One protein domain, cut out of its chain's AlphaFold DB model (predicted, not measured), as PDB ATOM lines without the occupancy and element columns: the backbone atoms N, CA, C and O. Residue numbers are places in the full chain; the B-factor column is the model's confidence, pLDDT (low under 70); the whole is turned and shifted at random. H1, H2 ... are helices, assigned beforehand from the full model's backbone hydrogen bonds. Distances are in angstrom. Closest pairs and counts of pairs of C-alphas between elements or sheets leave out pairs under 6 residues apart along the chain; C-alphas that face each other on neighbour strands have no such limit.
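This is residues 2 to 63 of the 101 residues of an uncharacterized protein of Acidobacteria bacterium (UniProt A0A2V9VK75). Little regular structure is present: most of the printed part is loop, with a short helix, H1, and a longer one, H2, side by side and running the same way. The long loop between them swings out beyond the beginning of H2 and folds back into it. The printed part has 62 residues, 16 of them in the two named helices, H1 then H2, with no named strand; the class is all helix. The whole is compact, with a radius of gyration of the C-alphas of 11.6 A and spans of 31 by 25 by 20 A.

Residues 2 to 16 hold no named element. H1, residues 17 to 22, begins at C-alpha 17 (-21.704, 20.977, 112.280). H2, residues 48 to 57, measures 14.1 A and ends at C-alpha 57 (-30.104, 15.156, 115.689).

H1 and H2 touch; their closest C-alphas, of Asp 18 and Arg 54, are 7.2 A apart. Their shallow tilt is 34.5 degrees, only just short of steep. In both, every O i to N i+4 pair is within hydrogen-bond range.

The C-alphas farthest apart, of Pro 2 and Leu 34, are 34.2 A apart. The printed part has no cut. The link H1 to H2 is long, 25 residues. Residue 2 has pLDDT under 70.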
ATOM      1  N   PRO A   2     -31.303  30.516  95.920       51.06
ATOM      2  CA  PRO A   2     -31.171  29.907  94.595       51.06
ATOM      3  C   PRO A   2     -31.151  28.374  94.726       51.06
ATOM      4  O   PRO A   2     -30.708  27.854  95.747       51.06
ATOM      5  N   ARG A   3     -31.670  27.655  93.721       80.94
ATOM      6  CA  ARG A   3     -31.719  26.179  93.671       80.94
ATOM      7  C   ARG A   3     -30.314  25.601  93.452       80.94
ATOM      8  O   ARG A   3     -30.013  25.117  92.364       80.94
ATOM      9  N   VAL A   4     -29.437  25.760  94.434       90.56
ATOM     10  CA  VAL A   4     -28.056  25.277  94.408       90.56
ATOM     11  C   VAL A   4     -27.774  24.514  95.690       90.56
ATOM     12  O   VAL A   4     -28.216  24.920  96.762       90.56
ATOM     13  N   ASN A   5     -27.035  23.419  95.562       93.88
ATOM     14  CA  ASN A   5     -26.528  22.679  96.708       93.88
ATOM     15  C   ASN A   5     -25.300  23.398  97.267       93.88
ATOM     16  O   ASN A   5     -24.471  23.902  96.503       93.88
ATOM     17  N   ILE A   6     -25.201  23.449  98.592       95.12
ATOM     18  CA  ILE A   6     -24.094  24.087  99.303       95.12
ATOM     19  C   ILE A   6     -23.386  23.006 100.100       95.12
ATOM     20  O   ILE A   6     -23.999  22.336 100.934       95.12
ATOM     21  N   GLN A   7     -22.092  22.863  99.820       96.19
ATOM     22  CA  GLN A   7     -21.262  21.827 100.405       96.19
ATOM     23  C   GLN A   7     -20.342  22.392 101.491       96.19
ATOM     24  O   GLN A   7     -19.665  23.393 101.252       96.19
ATOM     25  N   ALA A   8     -20.241  21.706 102.632       96.81
ATOM     26  CA  ALA A   8     -19.252  21.995 103.671       96.81
ATOM     27  C   ALA A   8     -18.554  20.701 104.138       96.81
ATOM     28  O   ALA A   8     -19.192  19.876 104.782       96.81
ATOM     29  N   PRO A   9     -17.256  20.490 103.837       96.00
ATOM     30  CA  PRO A   9     -16.520  19.294 104.259       96.00
ATOM     31  C   PRO A   9     -16.436  19.161 105.787       96.00
ATOM     32  O   PRO A   9     -15.955  20.090 106.448       96.00
ATOM     33  N   PRO A  10     -16.839  18.031 106.394       95.69
ATOM     34  CA  PRO A  10     -16.974  17.947 107.845       95.69
ATOM     35  C   PRO A  10     -15.618  17.877 108.569       95.69
ATOM     36  O   PRO A  10     -15.513  18.300 109.720       95.69
ATOM     37  N   ASN A  11     -14.550  17.422 107.906       95.12
ATOM     38  CA  ASN A  11     -13.183  17.464 108.447       95.12
ATOM     39  C   ASN A  11     -12.616  18.893 108.546       95.12
ATOM     40  O   ASN A  11     -11.769  19.163 109.398       95.12
ATOM     41  N   LEU A  12     -13.097  19.819 107.708       95.62
ATOM     42  CA  LEU A  12     -12.688  21.231 107.709       95.62
ATOM     43  C   LEU A  12     -13.635  22.135 108.508       95.62
ATOM     44  O   LEU A  12     -13.321  23.300 108.733       95.62
ATOM     45  N   SER A  13     -14.775  21.597 108.942       94.62
ATOM     46  CA  SER A  13     -15.873  22.373 109.530       94.62
ATOM     47  C   SER A  13     -16.038  22.184 111.038       94.62
ATOM     48  O   SER A  13     -16.915  22.791 111.642       94.62
ATOM     49  N   ALA A  14     -15.231  21.329 111.670       89.25
ATOM     50  CA  ALA A  14     -15.357  21.058 113.099       89.25
ATOM     51  C   ALA A  14     -15.044  22.311 113.948       89.25
ATOM     52  O   ALA A  14     -14.091  23.027 113.630       89.25
ATOM     53  N   PRO A  15     -15.774  22.554 115.056       92.31
ATOM     54  CA  PRO A  15     -16.883  21.755 115.599       92.31
ATOM     55  C   PRO A  15     -18.290  22.168 115.106       92.31
ATOM     56  O   PRO A  15     -19.271  21.658 115.639       92.31
ATOM     57  N   TYR A  16     -18.400  23.056 114.114       95.81
ATOM     58  CA  TYR A  16     -19.609  23.828 113.779       95.81
ATOM     59  C   TYR A  16     -20.656  23.086 112.926       95.81
ATOM     60  O   TYR A  16     -21.218  23.641 111.981       95.81
ATOM     61  N   TYR A  17     -20.855  21.789 113.159       94.94
ATOM     62  CA  TYR A  17     -21.704  20.977 112.280       94.94
ATOM     63  C   TYR A  17     -23.173  21.389 112.368       94.94
ATOM     64  O   TYR A  17     -23.859  21.453 111.350       94.94
ATOM     65  N   ASP A  18     -23.631  21.686 113.578       95.62
ATOM     66  CA  ASP A  18     -25.027  22.000 113.853       95.62
ATOM     67  C   ASP A  18     -25.372  23.377 113.262       95.62
ATOM     68  O   ASP A  18     -26.345  23.517 112.528       95.62
ATOM     69  N   GLU A  19     -24.486  24.361 113.442       97.31
ATOM     70  CA  GLU A  19     -24.637  25.712 112.902       97.31
ATOM     71  C   GLU A  19     -24.636  25.738 111.370       97.31
ATOM     72  O   GLU A  19     -25.332  26.549 110.760       97.31
ATOM     73  N   LEU A  20     -23.856  24.869 110.723       97.31
ATOM     74  CA  LEU A  20     -23.852  24.770 109.264       97.31
ATOM     75  C   LEU A  20     -25.146  24.156 108.726       97.31
ATOM     76  O   LEU A  20     -25.651  24.615 107.697       97.31
ATOM     77  N   LEU A  21     -25.692  23.148 109.412       96.69
ATOM     78  CA  LEU A  21     -26.999  22.581 109.076       96.69
ATOM     79  C   LEU A  21     -28.105  23.628 109.253       96.69
ATOM     80  O   LEU A  21     -28.904  23.818 108.335       96.69
ATOM     81  N   ASP A  22     -28.085  24.382 110.355       96.19
ATOM     82  CA  ASP A  22     -28.997  25.511 110.591       96.19
ATOM     83  C   ASP A  22     -28.856  26.607 109.521       96.19
ATOM     84  O   ASP A  22     -29.840  27.219 109.098       96.19
ATOM     85  N   ALA A  23     -27.633  26.838 109.033       95.81
ATOM     86  CA  ALA A  23     -27.353  27.779 107.952       95.81
ATOM     87  C   ALA A  23     -27.816  27.283 106.567       95.81
ATOM     88  O   ALA A  23     -27.820  28.059 105.606       95.81
ATOM     89  N   GLY A  24     -28.230  26.018 106.456       94.94
ATOM     90  CA  GLY A  24     -28.847  25.454 105.260       94.94
ATOM     91  C   GLY A  24     -27.880  24.791 104.284       94.94
ATOM     92  O   GLY A  24     -28.209  24.696 103.097       94.94
ATOM     93  N   ILE A  25     -26.706  24.320 104.734       96.19
ATOM     94  CA  ILE A  25     -25.958  23.356 103.913       96.19
ATOM     95  C   ILE A  25     -26.824  22.115 103.684       96.19
ATOM     96  O   ILE A  25     -27.652  21.748 104.517       96.19
ATOM     97  N   ASN A  26     -26.607  21.435 102.567       95.88
ATOM     98  CA  ASN A  26     -27.312  20.190 102.275       95.88
ATOM     99  C   ASN A  26     -26.391  19.080 101.762       95.88
ATOM    100  O   ASN A  26     -26.869  18.017 101.370       95.88
ATOM    101  N   ASP A  27     -25.080  19.316 101.777       96.88
ATOM    102  CA  ASP A  27     -24.078  18.346 101.370       96.88
ATOM    103  C   ASP A  27     -22.831  18.457 102.261       96.88
ATOM    104  O   ASP A  27     -22.205  19.510 102.371       96.88
ATOM    105  N   TRP A  28     -22.433  17.355 102.889       96.94
ATOM    106  CA  TRP A  28     -21.161  17.278 103.617       96.94
ATOM    107  C   TRP A  28     -19.964  17.105 102.671       96.94
ATOM    108  O   TRP A  28     -18.816  17.269 103.064       96.94
ATOM    109  N   GLY A  29     -20.200  16.793 101.401       94.38
ATOM    110  CA  GLY A  29     -19.164  16.558 100.413       94.38
ATOM    111  C   GLY A  29     -18.535  15.179 100.500       94.38
ATOM    112  O   GLY A  29     -19.164  14.200 100.896       94.38
ATOM    113  N   GLY A  30     -17.274  15.091 100.073       90.50
ATOM    114  CA  GLY A  30     -16.520  13.845 100.141       90.50
ATOM    115  C   GLY A  30     -16.241  13.460 101.590       90.50
ATOM    116  O   GLY A  30     -15.761  14.284 102.355       90.50
ATOM    117  N   VAL A  31     -16.525  12.210 101.950       93.50
ATOM    118  CA  VAL A  31     -16.143  11.598 103.228       93.50
ATOM    119  C   VAL A  31     -15.708  10.167 102.933       93.50
ATOM    120  O   VAL A  31     -16.376   9.469 102.171       93.50
ATOM    121  N   SER A  32     -14.596   9.717 103.518       92.31
ATOM    122  CA  SER A  32     -14.097   8.352 103.329       92.31
ATOM    123  C   SER A  32     -13.804   7.689 104.674       92.31
ATOM    124  O   SER A  32     -13.007   8.216 105.446       92.31
ATOM    125  N   PRO A  33     -14.391   6.516 104.971       90.25
ATOM    126  CA  PRO A  33     -13.994   5.718 106.127       90.25
ATOM    127  C   PRO A  33     -12.762   4.840 105.843       90.25
ATOM    128  O   PRO A  33     -12.267   4.181 106.752       90.25
ATOM    129  N   LEU A  34     -12.294   4.780 104.588       92.31
ATOM    130  CA  LEU A  34     -11.260   3.837 104.141       92.31
ATOM    131  C   LEU A  34      -9.912   4.500 103.866       92.31
ATOM    132  O   LEU A  34      -8.869   3.866 103.996       92.31
ATOM    133  N   THR A  35      -9.930   5.756 103.430       94.44
ATOM    134  CA  THR A  35      -8.739   6.468 102.961       94.44
ATOM    135  C   THR A  35      -8.599   7.794 103.694       94.44
ATOM    136  O   THR A  35      -9.619   8.406 104.007       94.44
ATOM    137  N   PRO A  36      -7.373   8.295 103.913       94.31
ATOM    138  CA  PRO A  36      -7.186   9.668 104.370       94.31
ATOM    139  C   PRO A  36      -7.692  10.677 103.327       94.31
ATOM    140  O   PRO A  36      -7.972  10.326 102.175       94.31
ATOM    141  N   ASP A  37      -7.812  11.940 103.733       94.75
ATOM    142  CA  ASP A  37      -7.928  13.051 102.789       94.75
ATOM    143  C   ASP A  37      -6.542  13.295 102.166       94.75
ATOM    144  O   ASP A  37      -5.595  13.664 102.857       94.75
ATOM    145  N   PHE A  38      -6.397  13.047 100.862       94.38
ATOM    146  CA  PHE A  38      -5.130  13.265 100.155       94.38
ATOM    147  C   PHE A  38      -4.835  14.747  99.884       94.38
ATOM    148  O   PHE A  38      -3.702  15.079  99.547       94.38
ATOM    149  N   ILE A  39      -5.837  15.623 100.003       93.75
ATOM    150  CA  ILE A  39      -5.687  17.072  99.830       93.75
ATOM    151  C   ILE A  39      -5.293  17.716 101.161       93.75
ATOM    152  O   ILE A  39      -4.390  18.548 101.174       93.75
ATOM    153  N   ASN A  40      -5.919  17.296 102.269       93.88
ATOM    154  CA  ASN A  40      -5.636  17.788 103.626       93.88
ATOM    155  C   ASN A  40      -5.275  16.629 104.582       93.88
ATOM    156  O   ASN A  40      -6.089  16.256 105.435       93.88
ATOM    157  N   PRO A  41      -4.076  16.024 104.468       93.31
ATOM    158  CA  PRO A  41      -3.697  14.844 105.254       93.31
ATOM    159  C   PRO A  41      -3.748  15.045 106.775       93.31
ATOM    160  O   PRO A  41      -3.927  14.089 107.526       93.31
ATOM    161  N   GLU A  42      -3.606  16.284 107.242       95.56
ATOM    162  CA  GLU A  42      -3.682  16.686 108.647       95.56
ATOM    163  C   GLU A  42      -5.116  16.881 109.171       95.56
ATOM    164  O   GLU A  42      -5.314  17.127 110.364       95.56
ATOM    165  N   LYS A  43      -6.123  16.777 108.296       95.00
ATOM    166  CA  LYS A  43      -7.552  16.926 108.604       95.00
ATOM    167  C   LYS A  43      -8.281  15.603 108.333       95.00
ATOM    168  O   LYS A  43      -8.914  15.457 107.284       95.00
ATOM    169  N   PRO A  44      -8.207  14.625 109.255       93.50
ATOM    170  CA  PRO A  44      -8.818  13.316 109.051       93.50
ATOM    171  C   PRO A  44     -10.340  13.417 108.909       93.50
ATOM    172  O   PRO A  44     -10.983  14.286 109.502       93.50
ATOM    173  N   TRP A  45     -10.922  12.484 108.154       95.50
ATOM    174  CA  TRP A  45     -12.372  12.342 108.081       95.50
ATOM    175  C   TRP A  45     -12.960  12.030 109.464       95.50
ATOM    176  O   TRP A  45     -12.364  11.254 110.217       95.50
ATOM    177  N   PRO A  46     -14.134  12.585 109.813       93.56
ATOM    178  CA  PRO A  46     -14.839  12.174 111.021       93.56
ATOM    179  C   PRO A  46     -15.375  10.743 110.879       93.56
ATOM    180  O   PRO A  46     -15.598  10.246 109.771       93.56
ATOM    181  N   HIS A  47     -15.660  10.092 112.007       92.81
ATOM    182  CA  HIS A  47     -16.363   8.810 111.995       92.81
ATOM    183  C   HIS A  47     -17.766   8.974 111.393       92.81
ATOM    184  O   HIS A  47     -18.538   9.832 111.826       92.81
ATOM    185  N   LEU A  48     -18.122   8.115 110.431       93.56
ATOM    186  CA  LEU A  48     -19.422   8.179 109.749       93.56
ATOM    187  C   LEU A  48     -20.608   8.076 110.712       93.56
ATOM    188  O   LEU A  48     -21.608   8.760 110.516       93.56
ATOM    189  N   GLU A  49     -20.499   7.262 111.762       94.94
ATOM    190  CA  GLU A  49     -21.542   7.129 112.787       94.94
ATOM    191  C   GLU A  49     -21.766   8.437 113.553       94.94
ATOM    192  O   GLU A  49     -22.905   8.816 113.810       94.94
ATOM    193  N   GLN A  50     -20.695   9.176 113.852       93.88
ATOM    194  CA  GLN A  50     -20.795  10.474 114.516       93.88
ATOM    195  C   GLN A  50     -21.419  11.527 113.594       93.88
ATOM    196  O   GLN A  50     -22.281  12.291 114.030       93.88
ATOM    197  N   LEU A  51     -21.003  11.563 112.323       95.56
ATOM    198  CA  LEU A  51     -21.578  12.471 111.328       95.56
ATOM    199  C   LEU A  51     -23.071  12.185 111.118       95.56
ATOM    200  O   LEU A  51     -23.876  13.116 111.060       95.56
ATOM    201  N   ARG A  52     -23.443  10.899 111.068       96.44
ATOM    202  CA  ARG A  52     -24.836  10.445 110.995       96.44
ATOM    203  C   ARG A  52     -25.633  10.918 112.203       96.44
ATOM    204  O   ARG A  52     -26.631  11.600 112.013       96.44
ATOM    205  N   ALA A  53     -25.161  10.624 113.414       96.50
ATOM    206  CA  ALA A  53     -25.858  10.979 114.647       96.50
ATOM    207  C   ALA A  53     -26.113  12.490 114.763       96.50
ATOM    208  O   ALA A  53     -27.204  12.901 115.142       96.50
ATOM    209  N   ARG A  54     -25.134  13.327 114.392       95.00
ATOM    210  CA  ARG A  54     -25.294  14.792 114.399       95.00
ATOM    211  C   ARG A  54     -26.253  15.290 113.319       95.00
ATOM    212  O   ARG A  54     -27.104  16.122 113.602       95.00
ATOM    213  N   THR A  55     -26.165  14.737 112.107       97.19
ATOM    214  CA  THR A  55     -27.099  15.067 111.012       97.19
ATOM    215  C   THR A  55     -28.543  14.725 111.399       97.19
ATOM    216  O   THR A  55     -29.450  15.532 111.204       97.19
ATOM    217  N   GLU A  56     -28.753  13.551 111.999       97.81
ATOM    218  CA  GLU A  56     -30.068  13.074 112.441       97.81
ATOM    219  C   GLU A  56     -30.598  13.841 113.662       97.81
ATOM    220  O   GLU A  56     -31.801  14.084 113.748       97.81
ATOM    221  N   ALA A  57     -29.722  14.303 114.561       96.81
ATOM    222  CA  ALA A  57     -30.104  15.156 115.689       96.81
ATOM    223  C   ALA A  57     -30.707  16.506 115.252       96.81
ATOM    224  O   ALA A  57     -31.540  17.051 115.972       96.81
ATOM    225  N   GLN A  58     -30.341  17.007 114.067       96.88
ATOM    226  CA  GLN A  58     -30.924  18.205 113.445       96.88
ATOM    227  C   GLN A  58     -32.152  17.902 112.563       96.88
ATOM    228  O   GLN A  58     -32.665  18.776 111.868       96.88
ATOM    229  N   GLY A  59     -32.645  16.658 112.562       97.25
ATOM    230  CA  GLY A  59     -33.825  16.252 111.793       97.25
ATOM    231  C   GLY A  59     -33.564  15.954 110.311       97.25
ATOM    232  O   GLY A  59     -34.519  15.766 109.553       97.25
ATOM    233  N   PHE A  60     -32.299  15.873 109.887       97.50
ATOM    234  CA  PHE A  60     -31.914  15.505 108.522       97.50
ATOM    235  C   PHE A  60     -31.549  14.020 108.409       97.50
ATOM    236  O   PHE A  60     -31.360  13.320 109.399       97.50
ATOM    237  N   LYS A  61     -31.421  13.518 107.176       96.38
ATOM    238  CA  LYS A  61     -30.920  12.165 106.898       96.38
ATOM    239  C   LYS A  61     -29.555  12.246 106.235       96.38
ATOM    240  O   LYS A  61     -29.382  12.988 105.272       96.38
ATOM    241  N   LEU A  62     -28.603  11.448 106.719       96.00
ATOM    242  CA  LEU A  62     -27.312  11.288 106.054       96.00
ATOM    243  C   LEU A  62     -27.403  10.191 104.983       96.00
ATOM    244  O   LEU A  62     -27.378   8.998 105.314       96.00
ATOM    245  N   GLU A  63     -27.463  10.610 103.718       95.25
ATOM    246  CA  GLU A  63     -27.501   9.735 102.540       95.25
ATOM    247  C   GLU A  63     -26.291   9.966 101.628       95.25
ATOM    248  O   GLU A  63     -25.877  11.098 101.376       95.25
TER     249      GLU A  63